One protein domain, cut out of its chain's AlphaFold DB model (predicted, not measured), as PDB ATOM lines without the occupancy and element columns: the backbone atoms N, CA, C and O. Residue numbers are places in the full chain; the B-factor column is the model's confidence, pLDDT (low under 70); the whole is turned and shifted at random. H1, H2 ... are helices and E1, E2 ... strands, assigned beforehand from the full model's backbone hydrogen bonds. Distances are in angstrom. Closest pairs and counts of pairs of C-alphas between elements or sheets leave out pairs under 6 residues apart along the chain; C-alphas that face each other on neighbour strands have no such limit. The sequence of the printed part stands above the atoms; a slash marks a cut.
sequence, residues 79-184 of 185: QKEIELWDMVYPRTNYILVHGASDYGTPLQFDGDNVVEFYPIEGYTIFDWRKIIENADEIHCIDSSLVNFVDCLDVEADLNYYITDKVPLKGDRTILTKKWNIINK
ATOM      1  N   GLN A  79      -3.997  43.885 -65.476       96.81
ATOM      2  CA  GLN A  79      -3.242  44.386 -66.617       96.81
ATOM      3  C   GLN A  79      -2.176  45.394 -66.170       96.81
ATOM      4  O   GLN A  79      -1.008  45.236 -66.513       96.81
ATOM      5  N   LYS A  80      -2.549  46.375 -65.339       96.69
ATOM      6  CA  LYS A  80      -1.606  47.351 -64.773       96.69
ATOM      7  C   LYS A  80      -0.570  46.706 -63.860       96.69
ATOM      8  O   LYS A  80       0.592  47.087 -63.905       96.69
ATOM      9  N   GLU A  81      -0.968  45.713 -63.070       97.19
ATOM     10  CA  GLU A  81      -0.030  44.964 -62.230       97.19
ATOM     11  C   GLU A  81       1.022  44.209 -63.064       97.19
ATOM     12  O   GLU A  81       2.189  44.159 -62.681       97.19
ATOM     13  N   ILE A  82       0.631  43.628 -64.209       97.31
ATOM     14  CA  ILE A  82       1.553  42.957 -65.142       97.31
ATOM     15  C   ILE A  82       2.459  43.974 -65.837       97.31
ATOM     16  O   ILE A  82       3.668  43.778 -65.868       97.31
ATOM     17  N   GLU A  83       1.903  45.076 -66.345       97.19
ATOM     18  CA  GLU A  83       2.691  46.141 -66.981       97.19
ATOM     19  C   GLU A  83       3.747  46.710 -66.028       97.19
ATOM     20  O   GLU A  83       4.898  46.911 -66.416       97.19
ATOM     21  N   LEU A  84       3.368  46.934 -64.767       97.12
ATOM     22  CA  LEU A  84       4.280  47.424 -63.742       97.12
ATOM     23  C   LEU A  84       5.349  46.388 -63.390       97.12
ATOM     24  O   LEU A  84       6.520  46.737 -63.254       97.12
ATOM     25  N   TRP A  85       4.957  45.119 -63.272       96.06
ATOM     26  CA  TRP A  85       5.882  44.010 -63.060       96.06
ATOM     27  C   TRP A  85       6.942  43.943 -64.161       96.06
ATOM     28  O   TRP A  85       8.130  43.887 -63.862       96.06
ATOM     29  N   ASP A  86       6.530  44.001 -65.425       95.06
ATOM     30  CA  ASP A  86       7.444  43.928 -66.565       95.06
ATOM     31  C   ASP A  86       8.339  45.174 -66.666       95.06
ATOM     32  O   ASP A  86       9.491  45.072 -67.084       95.06
ATOM     33  N   MET A  87       7.831  46.342 -66.252       95.06
ATOM     34  CA  MET A  87       8.583  47.600 -66.225       95.06
ATOM     35  C   MET A  87       9.671  47.612 -65.151       95.06
ATOM     36  O   MET A  87      10.800  48.017 -65.423       95.06
ATOM     37  N   VAL A  88       9.325  47.204 -63.930       92.50
ATOM     38  CA  VAL A  88      10.272  47.115 -62.808       92.50
ATOM     39  C   VAL A  88      11.223  45.932 -63.006       92.50
ATOM     40  O   VAL A  88      12.361  45.972 -62.548       92.50
ATOM     41  N   TYR A  89      10.759  44.905 -63.723       86.50
ATOM     42  CA  TYR A  89      11.473  43.675 -64.045       86.50
ATOM     43  C   TYR A  89      12.190  43.080 -62.820       86.50
ATOM     44  O   TYR A  89      13.421  42.945 -62.814       86.50
ATOM     45  N   PRO A  90      11.442  42.749 -61.748       80.75
ATOM     46  CA  PRO A  90      12.042  42.157 -60.568       80.75
ATOM     47  C   PRO A  90      12.681  40.819 -60.952       80.75
ATOM     48  O   PRO A  90      12.103  40.003 -61.676       80.75
ATOM     49  N   ARG A  91      13.909  40.591 -60.479       81.88
ATOM     50  CA  ARG A  91      14.556  39.280 -60.608       81.88
ATOM     51  C   ARG A  91      13.784  38.249 -59.789       81.88
ATOM     52  O   ARG A  91      13.045  38.594 -58.876       81.88
ATOM     53  N   THR A  92      13.998  36.968 -60.077       79.31
ATOM     54  CA  THR A  92      13.585  35.917 -59.144       79.31
ATOM     55  C   THR A  92      14.370  36.087 -57.849       79.31
ATOM     56  O   THR A  92      15.602  36.117 -57.886       79.31
ATOM     57  N   ASN A  93      13.644  36.163 -56.746       90.44
ATOM     58  CA  ASN A  93      14.096  36.480 -55.403       90.44
ATOM     59  C   ASN A  93      14.591  37.925 -55.215       90.44
ATOM     60  O   ASN A  93      15.708  38.274 -55.620       90.44
ATOM     61  N   TYR A  94      13.759  38.771 -54.612       97.00
ATOM     62  CA  TYR A  94      14.029  40.201 -54.463       97.00
ATOM     63  C   TYR A  94      13.454  40.780 -53.175       97.00
ATOM     64  O   TYR A  94      12.496  40.274 -52.586       97.00
ATOM     65  N   ILE A  95      14.042  41.912 -52.795       96.94
ATOM     66  CA  ILE A  95      13.685  42.681 -51.610       96.94
ATOM     67  C   ILE A  95      12.933  43.930 -52.059       96.94
ATOM     68  O   ILE A  95      13.477  44.750 -52.798       96.94
ATOM     69  N   LEU A  96      11.694  44.111 -51.604       97.69
ATOM     70  CA  LEU A  96      10.936  45.338 -51.836       97.69
ATOM     71  C   LEU A  96      11.244  46.357 -50.735       97.69
ATOM     72  O   LEU A  96      10.988  46.105 -49.558       97.69
ATOM     73  N   VAL A  97      11.736  47.538 -51.106       97.12
ATOM     74  CA  VAL A  97      12.134  48.578 -50.149       97.12
ATOM     75  C   VAL A  97      11.357  49.865 -50.379       97.12
ATOM     76  O   VAL A  97      11.400  50.464 -51.447       97.12
ATOM     77  N   HIS A  98      10.708  50.356 -49.329       96.12
ATOM     78  CA  HIS A  98      10.213  51.721 -49.235       96.12
ATOM     79  C   HIS A  98      10.953  52.460 -48.124       96.12
ATOM     80  O   HIS A  98      10.537  52.467 -46.960       96.12
ATOM     81  N   GLY A  99      12.088  53.049 -48.504       91.12
ATOM     82  CA  GLY A  99      13.025  53.699 -47.589       91.12
ATOM     83  C   GLY A  99      12.898  55.220 -47.499       91.12
ATOM     84  O   GLY A  99      13.476  55.813 -46.592       91.12
ATOM     85  N   ALA A 100      12.152  55.867 -48.398       88.50
ATOM     86  CA  ALA A 100      12.105  57.324 -48.509       88.50
ATOM     87  C   ALA A 100      10.683  57.888 -48.382       88.50
ATOM     88  O   ALA A 100       9.687  57.209 -48.597       88.50
ATOM     89  N   SER A 101      10.596  59.160 -48.006       84.62
ATOM     90  CA  SER A 101       9.367  59.953 -47.949       84.62
ATOM     91  C   SER A 101       9.712  61.390 -48.336       84.62
ATOM     92  O   SER A 101      10.881  61.763 -48.312       84.62
ATOM     93  N   ASP A 102       8.705  62.228 -48.586       80.81
ATOM     94  CA  ASP A 102       8.898  63.657 -48.900       80.81
ATOM     95  C   ASP A 102       9.619  64.468 -47.796       80.81
ATOM     96  O   ASP A 102       9.997  65.618 -48.007       80.81
ATOM     97  N   TYR A 103       9.775  63.898 -46.597       78.19
ATOM     98  CA  TYR A 103      10.456  64.492 -45.449       78.19
ATOM     99  C   TYR A 103      10.996  63.399 -44.512       78.19
ATOM    100  O   TYR A 103      10.491  62.273 -44.499       78.19
ATOM    101  N   GLY A 104      11.981  63.762 -43.685       82.38
ATOM    102  CA  GLY A 104      12.706  62.840 -42.800       82.38
ATOM    103  C   GLY A 104      13.959  62.259 -43.455       82.38
ATOM    104  O   GLY A 104      14.256  62.542 -44.617       82.38
ATOM    105  N   THR A 105      14.708  61.463 -42.697       86.00
ATOM    106  CA  THR A 105      15.949  60.845 -43.177       86.00
ATOM    107  C   THR A 105      15.633  59.552 -43.939       86.00
ATOM    108  O   THR A 105      15.023  58.650 -43.354       86.00
ATOM    109  N   PRO A 106      16.028  59.416 -45.224       87.56
ATOM    110  CA  PRO A 106      15.847  58.172 -45.964       87.56
ATOM    111  C   PRO A 106      16.601  57.012 -45.311       87.56
ATOM    112  O   PRO A 106      17.742  57.160 -44.865       87.56
ATOM    113  N   LEU A 107      15.978  55.837 -45.295       86.69
ATOM    114  CA  LEU A 107      16.638  54.601 -44.915       86.69
ATOM    115  C   LEU A 107      17.678  54.250 -45.982       86.69
ATOM    116  O   LEU A 107      17.331  53.986 -47.129       86.69
ATOM    117  N   GLN A 108      18.944  54.205 -45.580       84.50
ATOM    118  CA  GLN A 108      19.991  53.578 -46.380       84.50
ATOM    119  C   GLN A 108      19.822  52.063 -46.257       84.50
ATOM    120  O   GLN A 108      19.907  51.518 -45.150       84.50
ATOM    121  N   PHE A 109      19.539  51.406 -47.376       86.00
ATOM    122  CA  PHE A 109      19.412  49.961 -47.463       86.00
ATOM    123  C   PHE A 109      20.468  49.436 -48.430       86.00
ATOM    124  O   PHE A 109      20.589  49.946 -49.541       86.00
ATOM    125  N   ASP A 110      21.234  48.448 -47.982       83.50
ATOM    126  CA  ASP A 110      22.235  47.763 -48.792       83.50
ATOM    127  C   ASP A 110      21.857  46.284 -48.825       83.50
ATOM    128  O   ASP A 110      21.710  45.650 -47.776       83.50
ATOM    129  N   GLY A 111      21.610  45.773 -50.024       84.50
ATOM    130  CA  GLY A 111      21.128  44.425 -50.252       84.50
ATOM    131  C   GLY A 111      21.165  44.077 -51.732       84.50
ATOM    132  O   GLY A 111      21.109  44.951 -52.601       84.50
ATOM    133  N   ASP A 112      21.254  42.785 -52.018       87.44
ATOM    134  CA  ASP A 112      21.209  42.289 -53.387       87.44
ATOM    135  C   ASP A 112      19.763  42.261 -53.903       87.44
ATOM    136  O   ASP A 112      18.826  41.970 -53.162       87.44
ATOM    137  N   ASN A 113      19.582  42.526 -55.202       92.00
ATOM    138  CA  ASN A 113      18.287  42.458 -55.896       92.00
ATOM    139  C   ASN A 113      17.174  43.293 -55.226       92.00
ATOM    140  O   ASN A 113      16.069  42.810 -54.988       92.00
ATOM    141  N   VAL A 114      17.463  44.561 -54.940       94.38
ATOM    142  CA  VAL A 114      16.490  45.497 -54.363       94.38
ATOM    143  C   VAL A 114      15.571  46.069 -55.438       94.38
ATOM    144  O   VAL A 114      16.020  46.564 -56.471       94.38
ATOM    145  N   VAL A 115      14.274  46.041 -55.151       96.00
ATOM    146  CA  VAL A 115      13.232  46.765 -55.870       96.00
ATOM    147  C   VAL A 115      12.769  47.908 -54.981       96.00
ATOM    148  O   VAL A 115      12.181  47.690 -53.923       96.00
ATOM    149  N   GLU A 116      13.022  49.142 -55.398       95.19
ATOM    150  CA  GLU A 116      12.549  50.311 -54.662       95.19
ATOM    151  C   GLU A 116      11.088  50.607 -55.009       95.19
ATOM    152  O   GLU A 116      10.715  50.692 -56.177       95.19
ATOM    153  N   PHE A 117      10.252  50.804 -53.990       96.19
ATOM    154  CA  PHE A 117       8.918  51.360 -54.164       96.19
ATOM    155  C   PHE A 117       9.015  52.880 -54.271       96.19
ATOM    156  O   PHE A 117       9.427  53.558 -53.326       96.19
ATOM    157  N   TYR A 118       8.562  53.421 -55.395       93.38
ATOM    158  CA  TYR A 118       8.457  54.856 -55.628       93.38
ATOM    159  C   TYR A 118       7.232  55.168 -56.503       93.38
ATOM    160  O   TYR A 118       6.705  54.282 -57.181       93.38
ATOM    161  N   PRO A 119       6.731  56.415 -56.494       92.81
ATOM    162  CA  PRO A 119       5.646  56.809 -57.383       92.81
ATOM    163  C   PRO A 119       6.052  56.667 -58.858       92.81
ATOM    164  O   PRO A 119       7.020  57.288 -59.295       92.81
ATOM    165  N   ILE A 120       5.284  55.896 -59.631       94.44
ATOM    166  CA  ILE A 120       5.438  55.771 -61.087       94.44
ATOM    167  C   ILE A 120       4.198  56.374 -61.744       94.44
ATOM    168  O   ILE A 120       3.066  56.010 -61.417       94.44
ATOM    169  N   GLU A 121       4.408  57.319 -62.661       93.81
ATOM    170  CA  GLU A 121       3.322  57.984 -63.380       93.81
ATOM    171  C   GLU A 121       2.431  56.960 -64.098       93.81
ATOM    172  O   GLU A 121       2.912  56.035 -64.751       93.81
ATOM    173  N   GLY A 122       1.112  57.115 -63.971       94.06
ATOM    174  CA  GLY A 122       0.154  56.190 -64.577       94.06
ATOM    175  C   GLY A 122      -0.128  54.919 -63.766       94.06
ATOM    176  O   GLY A 122      -0.923  54.093 -64.228       94.06
ATOM    177  N   TYR A 123       0.475  54.785 -62.579       95.19
ATOM    178  CA  TYR A 123       0.258  53.690 -61.634       95.19
ATOM    179  C   TYR A 123      -0.082  54.217 -60.239       95.19
ATOM    180  O   TYR A 123       0.221  55.351 -59.864       95.19
ATOM    181  N   THR A 124      -0.735  53.372 -59.458       94.38
ATOM    182  CA  THR A 124      -1.101  53.616 -58.065       94.38
ATOM    183  C   THR A 124      -0.472  52.559 -57.169       94.38
ATOM    184  O   THR A 124       0.013  51.533 -57.641       94.38
ATOM    185  N   ILE A 125      -0.544  52.758 -55.852       94.62
ATOM    186  CA  ILE A 125      -0.100  51.757 -54.875       94.62
ATOM    187  C   ILE A 125      -0.789  50.394 -55.051       94.62
ATOM    188  O   ILE A 125      -0.190  49.371 -54.742       94.62
ATOM    189  N   PHE A 126      -2.020  50.356 -55.571       95.06
ATOM    190  CA  PHE A 126      -2.749  49.102 -55.770       95.06
ATOM    191  C   PHE A 126      -2.171  48.269 -56.916       95.06
ATOM    192  O   PHE A 126      -2.199  47.043 -56.838       95.06
ATOM    193  N   ASP A 127      -1.599  48.920 -57.932       96.56
ATOM    194  CA  ASP A 127      -0.973  48.254 -59.080       96.56
ATOM    195  C   ASP A 127       0.365  47.592 -58.694       96.56
ATOM    196  O   ASP A 127       0.820  46.658 -59.348       96.56
ATOM    197  N   TRP A 128       0.970  47.997 -57.570       97.50
ATOM    198  CA  TRP A 128       2.155  47.342 -57.000       97.50
ATOM    199  C   TRP A 128       1.859  45.982 -56.368       97.50
ATOM    200  O   TRP A 128       2.791  45.282 -55.978       97.50
ATOM    201  N   ARG A 129       0.588  45.574 -56.257       96.88
ATOM    202  CA  ARG A 129       0.203  44.358 -55.530       96.88
ATOM    203  C   ARG A 129       0.933  43.108 -56.007       96.88
ATOM    204  O   ARG A 129       1.396  42.351 -55.164       96.88
ATOM    205  N   LYS A 130       1.096  42.906 -57.317       96.69
ATOM    206  CA  LYS A 130       1.850  41.754 -57.835       96.69
ATOM    207  C   LYS A 130       3.314  41.763 -57.378       96.69
ATOM    208  O   LYS A 130       3.824  40.722 -56.989       96.69
ATOM    209  N   ILE A 131       3.966  42.926 -57.364       97.69
ATOM    210  CA  ILE A 131       5.339  43.089 -56.854       97.69
ATOM    211  C   ILE A 131       5.387  42.895 -55.328       97.69
ATOM    212  O   ILE A 131       6.348  42.362 -54.794       97.69
ATOM    213  N   ILE A 132       4.351  43.289 -54.598       97.75
ATOM    214  CA  ILE A 132       4.281  43.075 -53.148       97.75
ATOM    215  C   ILE A 132       4.109  41.583 -52.819       97.75
ATOM    216  O   ILE A 132       4.822  41.058 -51.975       97.75
ATOM    217  N   GLU A 133       3.186  40.895 -53.497       96.88
ATOM    218  CA  GLU A 133       2.842  39.488 -53.230       96.88
ATOM    219  C   GLU A 133       3.969  38.498 -53.585       96.88
ATOM    220  O   GLU A 133       3.949  37.377 -53.088       96.88
ATOM    221  N   ASN A 134       4.934  38.884 -54.429       96.81
ATOM    222  CA  ASN A 134       6.039  38.014 -54.870       96.81
ATOM    223  C   ASN A 134       7.415  38.408 -54.295       96.81
ATOM    224  O   ASN A 134       8.416  37.825 -54.704       96.81
ATOM    225  N   ALA A 135       7.486  39.402 -53.404       97.44
ATOM    226  CA  ALA A 135       8.734  39.750 -52.723       97.44
ATOM    227  C   ALA A 135       9.072  38.700 -51.651       97.44
ATOM    228  O   ALA A 135       8.163  38.190 -50.998       97.44
ATOM    229  N   ASP A 136      10.358  38.421 -51.425       97.31
ATOM    230  CA  ASP A 136      10.784  37.556 -50.309       97.31
ATOM    231  C   ASP A 136      10.898  38.342 -49.007       97.31
ATOM    232  O   ASP A 136      10.608  37.833 -47.929       97.31
ATOM    233  N   GLU A 137      11.302  39.606 -49.114       97.25
ATOM    234  CA  GLU A 137      11.453  40.512 -47.985       97.25
ATOM    235  C   GLU A 137      10.845  41.872 -48.332       97.25
ATOM    236  O   GLU A 137      10.987  42.380 -49.449       97.25
ATOM    237  N   ILE A 138      10.162  42.487 -47.366       98.06
ATOM    238  CA  ILE A 138       9.547  43.804 -47.523       98.06
ATOM    239  C   ILE A 138      10.007  44.719 -46.395       98.06
ATOM    240  O   ILE A 138       9.750  44.476 -45.216       98.06
ATOM    241  N   HIS A 139      10.634  45.830 -46.768       97.44
ATOM    242  CA  HIS A 139      11.175  46.832 -45.859       97.44
ATOM    243  C   HIS A 139      10.405  48.131 -46.023       97.44
ATOM    244  O   HIS A 139      10.373  48.712 -47.104       97.44
ATOM    245  N   CYS A 140       9.778  48.616 -44.956       96.62
ATOM    246  CA  CYS A 140       8.978  49.832 -45.009       96.62
ATOM    247  C   CYS A 140       9.272  50.768 -43.841       96.62
ATOM    248  O   CYS A 140       9.285  50.360 -42.680       96.62
ATOM    249  N   ILE A 141       9.405  52.057 -44.139       94.81
ATOM    250  CA  ILE A 141       9.168  53.125 -43.159       94.81
ATOM    251  C   ILE A 141       7.658  53.320 -42.917       94.81
ATOM    252  O   ILE A 141       6.823  52.768 -43.637       94.81
ATOM    253  N   ASP A 142       7.286  54.162 -41.948       92.88
ATOM    254  CA  ASP A 142       5.882  54.540 -41.728       92.88
ATOM    255  C   ASP A 142       5.301  55.342 -42.917       92.88
ATOM    256  O   ASP A 142       5.624  56.520 -43.155       92.88
ATOM    257  N   SER A 143       4.484  54.657 -43.722       91.69
ATOM    258  CA  SER A 143       3.918  55.143 -44.984       91.69
ATOM    259  C   SER A 143       2.592  54.462 -45.350       91.69
ATOM    260  O   SER A 143       2.105  53.561 -44.666       91.69
ATOM    261  N   SER A 144       1.990  54.866 -46.470       91.06
ATOM    262  CA  SER A 144       0.844  54.155 -47.046       91.06
ATOM    263  C   SER A 144       1.176  52.715 -47.457       91.06
ATOM    264  O   SER A 144       0.305  51.856 -47.342       91.06
ATOM    265  N   LEU A 145       2.416  52.424 -47.873       95.31
ATOM    266  CA  LEU A 145       2.810  51.081 -48.306       95.31
ATOM    267  C   LEU A 145       2.744  50.069 -47.165       95.31
ATOM    268  O   LEU A 145       2.124  49.029 -47.340       95.31
ATOM    269  N   VAL A 146       3.293  50.380 -45.981       95.56
ATOM    270  CA  VAL A 146       3.232  49.447 -44.838       95.56
ATOM    271  C   VAL A 146       1.788  49.123 -44.445       95.56
ATOM    272  O   VAL A 146       1.473  47.974 -44.154       95.56
ATOM    273  N   ASN A 147       0.886  50.110 -44.506       93.44
ATOM    274  CA  ASN A 147      -0.541  49.896 -44.253       93.44
ATOM    275  C   ASN A 147      -1.153  48.941 -45.283       93.44
ATOM    276  O   ASN A 147      -1.933  48.062 -44.926       93.44
ATOM    277  N   PHE A 148      -0.798  49.116 -46.556       95.00
ATOM    278  CA  PHE A 148      -1.299  48.269 -47.629       95.00
ATOM    279  C   PHE A 148      -0.764  46.836 -47.519       95.00
ATOM    280  O   PHE A 148      -1.558  45.902 -47.519       95.00
ATOM    281  N   VAL A 149       0.543  46.656 -47.311       96.75
ATOM    282  CA  VAL A 149       1.174  45.340 -47.089       96.75
ATOM    283  C   VAL A 149       0.565  44.637 -45.871       96.75
ATOM    284  O   VAL A 149       0.240  43.452 -45.925       96.75
ATOM    285  N   ASP A 150       0.314  45.361 -44.776       95.06
ATOM    286  CA  ASP A 150      -0.315  44.781 -43.585       95.06
ATOM    287  C   ASP A 150      -1.752  44.281 -43.851       95.06
ATOM    288  O   ASP A 150      -2.195  43.351 -43.183       95.06
ATOM    289  N   CYS A 151      -2.426  44.764 -44.902       93.19
ATOM    290  CA  CYS A 151      -3.739  44.272 -45.341       93.19
ATOM    291  C   CYS A 151      -3.688  43.090 -46.333       93.19
ATOM    292  O   CYS A 151      -4.702  42.427 -46.517       93.19
ATOM    293  N   LEU A 152      -2.548  42.810 -46.977       93.50
ATOM    294  CA  LEU A 152      -2.428  41.797 -48.042       93.50
ATOM    295  C   LEU A 152      -1.837  40.478 -47.552       93.50
ATOM    296  O   LEU A 152      -0.774  40.496 -46.948       93.50
ATOM    297  N   ASP A 153      -2.432  39.331 -47.848       92.12
ATOM    298  CA  ASP A 153      -1.801  38.044 -47.523       92.12
ATOM    299  C   ASP A 153      -0.497  37.873 -48.323       92.12
ATOM    300  O   ASP A 153      -0.519  37.689 -49.538       92.12
ATOM    301  N   VAL A 154       0.637  38.010 -47.631       95.81
ATOM    302  CA  VAL A 154       1.994  37.934 -48.184       95.81
ATOM    303  C   VAL A 154       2.815  36.964 -47.347       95.81
ATOM    304  O   VAL A 154       2.683  36.942 -46.123       95.81
ATOM    305  N   GLU A 155       3.675  36.198 -48.012       96.56
ATOM    306  CA  GLU A 155       4.587  35.237 -47.372       96.56
ATOM    307  C   GLU A 155       5.964  35.848 -47.052       96.56
ATOM    308  O   GLU A 155       6.801  35.190 -46.441       96.56
ATOM    309  N   ALA A 156       6.192  37.102 -47.455       97.62
ATOM    310  CA  ALA A 156       7.456  37.807 -47.282       97.62
ATOM    311  C   ALA A 156       7.830  38.028 -45.806       97.62
ATOM    312  O   ALA A 156       6.960  38.257 -44.958       97.62
ATOM    313  N   ASP A 157       9.130  38.105 -45.523       98.00
ATOM    314  CA  ASP A 157       9.634  38.620 -44.252       98.00
ATOM    315  C   ASP A 157       9.391  40.135 -44.160       98.00
ATOM    316  O   ASP A 157       9.784  40.925 -45.023       98.00
ATOM    317  N   LEU A 158       8.712  40.561 -43.096       98.50
ATOM    318  CA  LEU A 158       8.202  41.925 -42.963       98.50
ATOM    319  C   LEU A 158       9.056  42.753 -42.001       98.50
ATOM    320  O   LEU A 158       9.115  42.459 -40.808       98.50
ATOM    321  N   ASN A 159       9.649  43.845 -42.483       97.56
ATOM    322  CA  ASN A 159      10.522  44.734 -41.718       97.56
ATOM    323  C   ASN A 159       9.961  46.166 -41.674       97.56
ATOM    324  O   ASN A 159       9.795  46.823 -42.703       97.56
ATOM    325  N   TYR A 160       9.691  46.675 -40.470       96.75
ATOM    326  CA  TYR A 160       9.168  48.025 -40.244       96.75
ATOM    327  C   TYR A 160      10.191  48.900 -39.519       96.75
ATOM    328  O   TYR A 160      10.631  48.584 -38.412       96.75
ATOM    329  N   TYR A 161      10.522  50.038 -40.122       94.94
ATOM    330  CA  TYR A 161      11.535  50.961 -39.628       94.94
ATOM    331  C   TYR A 161      10.895  52.173 -38.957       94.94
ATOM    332  O   TYR A 161      10.188  52.964 -39.583       94.94
ATOM    333  N   ILE A 162      11.203  52.350 -37.673       93.31
ATOM    334  CA  ILE A 162      10.909  53.581 -36.943       93.31
ATOM    335  C   ILE A 162      11.985  54.599 -37.312       93.31
ATOM    336  O   ILE A 162      13.164  54.383 -37.023       93.31
ATOM    337  N   THR A 163      11.565  55.706 -37.919       91.00
ATOM    338  CA  THR A 163      12.439  56.807 -38.343       91.00
ATOM    339  C   THR A 163      12.092  58.109 -37.622       91.00
ATOM    340  O   THR A 163      11.066  58.215 -36.939       91.00
ATOM    341  N   ASP A 164      12.940  59.121 -37.804       89.25
ATOM    342  CA  ASP A 164      12.758  60.499 -37.323       89.25
ATOM    343  C   ASP A 164      11.462  61.161 -37.821       89.25
ATOM    344  O   ASP A 164      10.957  62.091 -37.192       89.25
ATOM    345  N   LYS A 165      10.884  60.640 -38.907       84.69
ATOM    346  CA  LYS A 165       9.588  61.041 -39.463       84.69
ATOM    347  C   LYS A 165       8.419  60.779 -38.510       84.69
ATOM    348  O   LYS A 165       7.527  61.616 -38.385       84.69
ATOM    349  N   VAL A 166       8.395  59.605 -37.869       86.06
ATOM    350  CA  VAL A 166       7.299  59.162 -36.987       86.06
ATOM    351  C   VAL A 166       7.880  58.568 -35.693       86.06
ATOM    352  O   VAL A 166       7.744  57.373 -35.398       86.06
ATOM    353  N   PRO A 167       8.555  59.402 -34.875       83.38
ATOM    354  CA  PRO A 167       9.295  58.921 -33.715       83.38
ATOM    355  C   PRO A 167       8.352  58.489 -32.587       83.38
ATOM    356  O   PRO A 167       8.679  57.603 -31.794       83.38
ATOM    357  N   LEU A 168       7.156  59.078 -32.510       84.69
ATOM    358  CA  LEU A 168       6.200  58.845 -31.434       84.69
ATOM    359  C   LEU A 168       5.309  57.643 -31.739       84.69
ATOM    360  O   LEU A 168       4.662  57.585 -32.776       84.69
ATOM    361  N   LYS A 169       5.196  56.718 -30.778       85.06
ATOM    362  CA  LYS A 169       4.373  55.503 -30.905       85.06
ATOM    363  C   LYS A 169       2.929  55.785 -31.338       85.06
ATOM    364  O   LYS A 169       2.397  55.042 -32.145       85.06
ATOM    365  N   GLY A 170       2.320  56.847 -30.806       82.62
ATOM    366  CA  GLY A 170       0.932  57.204 -31.108       82.62
ATOM    367  C   GLY A 170       0.708  57.703 -32.537       82.62
ATOM    368  O   GLY A 170      -0.427  57.692 -32.993       82.62
ATOM    369  N   ASP A 171       1.761  58.106 -33.245       82.19
ATOM    370  CA  ASP A 171       1.660  58.578 -34.628       82.19
ATOM    371  C   ASP A 171       1.931  57.453 -35.639       82.19
ATOM    372  O   ASP A 171       1.666  57.618 -36.826       82.19
ATOM    373  N   ARG A 172       2.423  56.299 -35.166       88.62
ATOM    374  CA  ARG A 172       2.739  55.135 -35.998       88.62
ATOM    375  C   ARG A 172       1.480  54.423 -36.464       88.62
ATOM    376  O   ARG A 172       0.446  54.441 -35.781       88.62
ATOM    377  N   THR A 173       1.582  53.739 -37.598       89.50
ATOM    378  CA  THR A 173       0.524  52.833 -38.044       89.50
ATOM    379  C   THR A 173       0.298  51.664 -37.066       89.50
ATOM    380  O   THR A 173       1.134  51.340 -36.218       89.50
ATOM    381  N   ILE A 174      -0.870  51.031 -37.168       91.44
ATOM    382  CA  ILE A 174      -1.227  49.819 -36.437       91.44
ATOM    383  C   ILE A 174      -0.784  48.615 -37.273       91.44
ATOM    384  O   ILE A 174      -1.407  48.312 -38.283       91.44
ATOM    385  N   LEU A 175       0.256  47.916 -36.815       93.06
ATOM    386  CA  LEU A 175       0.760  46.681 -37.427       93.06
ATOM    387  C   LEU A 175       0.133  45.448 -36.786       93.06
ATOM    388  O   LEU A 175      -0.175  45.441 -35.588       93.06
ATOM    389  N   THR A 176      -0.093  44.418 -37.594       92.19
ATOM    390  CA  THR A 176      -1.035  43.353 -37.228       92.19
ATOM    391  C   THR A 176      -0.526  41.975 -37.600       92.19
ATOM    392  O   THR A 176      -0.855  40.992 -36.933       92.19
ATOM    393  N   LYS A 177       0.359  41.934 -38.593       93.19
ATOM    394  CA  LYS A 177       1.210  40.792 -38.910       93.19
ATOM    395  C   LYS A 177       2.481  40.785 -38.065       93.19
ATOM    396  O   LYS A 177       2.736  41.684 -37.259       93.19
ATOM    397  N   LYS A 178       3.290  39.743 -38.248       95.44
ATOM    398  CA  LYS A 178       4.581  39.561 -37.574       95.44
ATOM    399  C   LYS A 178       5.663  40.439 -38.212       95.44
ATOM    400  O   LYS A 178       6.582  39.935 -38.840       95.44
ATOM    401  N   TRP A 179       5.542  41.751 -38.040       97.69
ATOM    402  CA  TRP A 179       6.572  42.698 -38.460       97.69
ATOM    403  C   TRP A 179       7.766  42.669 -37.502       97.69
ATOM    404  O   TRP A 179       7.606  42.813 -36.287       97.69
ATOM    405  N   ASN A 180       8.968  42.556 -38.054       97.75
ATOM    406  CA  ASN A 180      10.211  42.865 -37.371       97.75
ATOM    407  C   ASN A 180      10.356  44.390 -37.251       97.75
ATOM    408  O   ASN A 180      10.503  45.097 -38.249       97.75
ATOM    409  N   ILE A 181      10.274  44.914 -36.027       96.19
ATOM    410  CA  ILE A 181      10.309  46.358 -35.761       96.19
ATOM    411  C   ILE A 181      11.746  46.787 -35.468       96.19
ATOM    412  O   ILE A 181      12.324  46.398 -34.454       96.19
ATOM    413  N   ILE A 182      12.292  47.657 -36.315       94.56
ATOM    414  CA  ILE A 182      13.677  48.126 -36.253       94.56
ATOM    415  C   ILE A 182      13.688  49.618 -35.910       94.56
ATOM    416  O   ILE A 182      13.011  50.426 -36.545       94.56
ATOM    417  N   ASN A 183      14.475  50.003 -34.903       90.38
ATOM    418  CA  ASN A 183      14.635  51.402 -34.519       90.38
ATOM    419  C   ASN A 183      15.859  52.019 -35.218       90.38
ATOM    420  O   ASN A 183      16.970  51.519 -35.046       90.38
ATOM    421  N   LYS A 184      15.643  53.078 -36.006       82.56
ATOM    422  CA  LYS A 184      16.679  53.829 -36.741       82.56
ATOM    423  C   LYS A 184      16.696  55.323 -36.376       82.56
ATOM    424  O   LYS A 184      17.215  56.124 -37.148       82.56
TER     425      LYS A 184
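Overview. This is residues 79 to 184 of the 185 residues of an uncharacterized protein of Bacteroidetes bacterium ADurb.Bin397 (UniProt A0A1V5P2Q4). A twisted wall of five parallel strands has helix H3 over one face, while H1, off the sheet beyond its E2 end, packs on the short H2, which only grazes the sheet. The 106 printed residues hold H1 E1 E2 H2 E3 H3 E4 E5 along the chain, in sheet order E2 E1 E3 E4 E5. The class is mixed, helices and strands, with under half of the residues in named elements. The whole is compact, radius of gyration of the C-alphas 13.3 A, spanning 39 by 27 by 25 A.

Arrangement. H1, residues 79 to 88, touches H2, residues 129 to 133; their closest C-alphas, Glu 81 and Lys 130, are 5.8 A apart. E1, residues 95 to 98, is parallel to E2, residues 114 to 116, with N 115 and O 95 at 2.8 A. E1 is also parallel to E3, residues 137 to 141, with N 98 and O 139 at 2.8 A. E2, H2 and E3 form a split strand-helix-strand unit, two parallel strands joined through a helix with E1 between them, its crossover right-handed. H3, residues 144 to 151, is on the sheet at a height of 10.0 A, only just over E3 alone, as E1 and E4, residues 157 to 162, have 2 of its C-alphas each. H3 runs slantwise to the strands, at 37 degrees to E3 on the local plane. E3, H3 and E4 form a strand-helix-strand unit, two parallel neighbour strands with a helix between them along the chain, its crossover right-handed; across E3 and E4, N 138 and O 157 are within hydrogen-bond range at 2.8 A. E5, residues 180 to 183, is parallel to E4, with N 160 and O 180 at 2.8 A. In H1, H2 and H3 every O i to N i+4 pair is within hydrogen-bond range.

Along the chain. H1 begins at C-alpha 79 (-3.242, 44.386, -66.617) and is 14.3 A long. E3 is 13.7 A, H3 11.0 A and E4 16.7 A long. E5 ends at C-alpha 183 (14.635, 51.402, -34.519).

Size, cuts and confidence. The C-alphas farthest apart, Gln 79 and Leu 168, are 39.2 A apart. The links E1 to E2, E2 to H2 and E4 to E5 are long. The printed part has no cut, and no printed residue is under 70 in pLDDT.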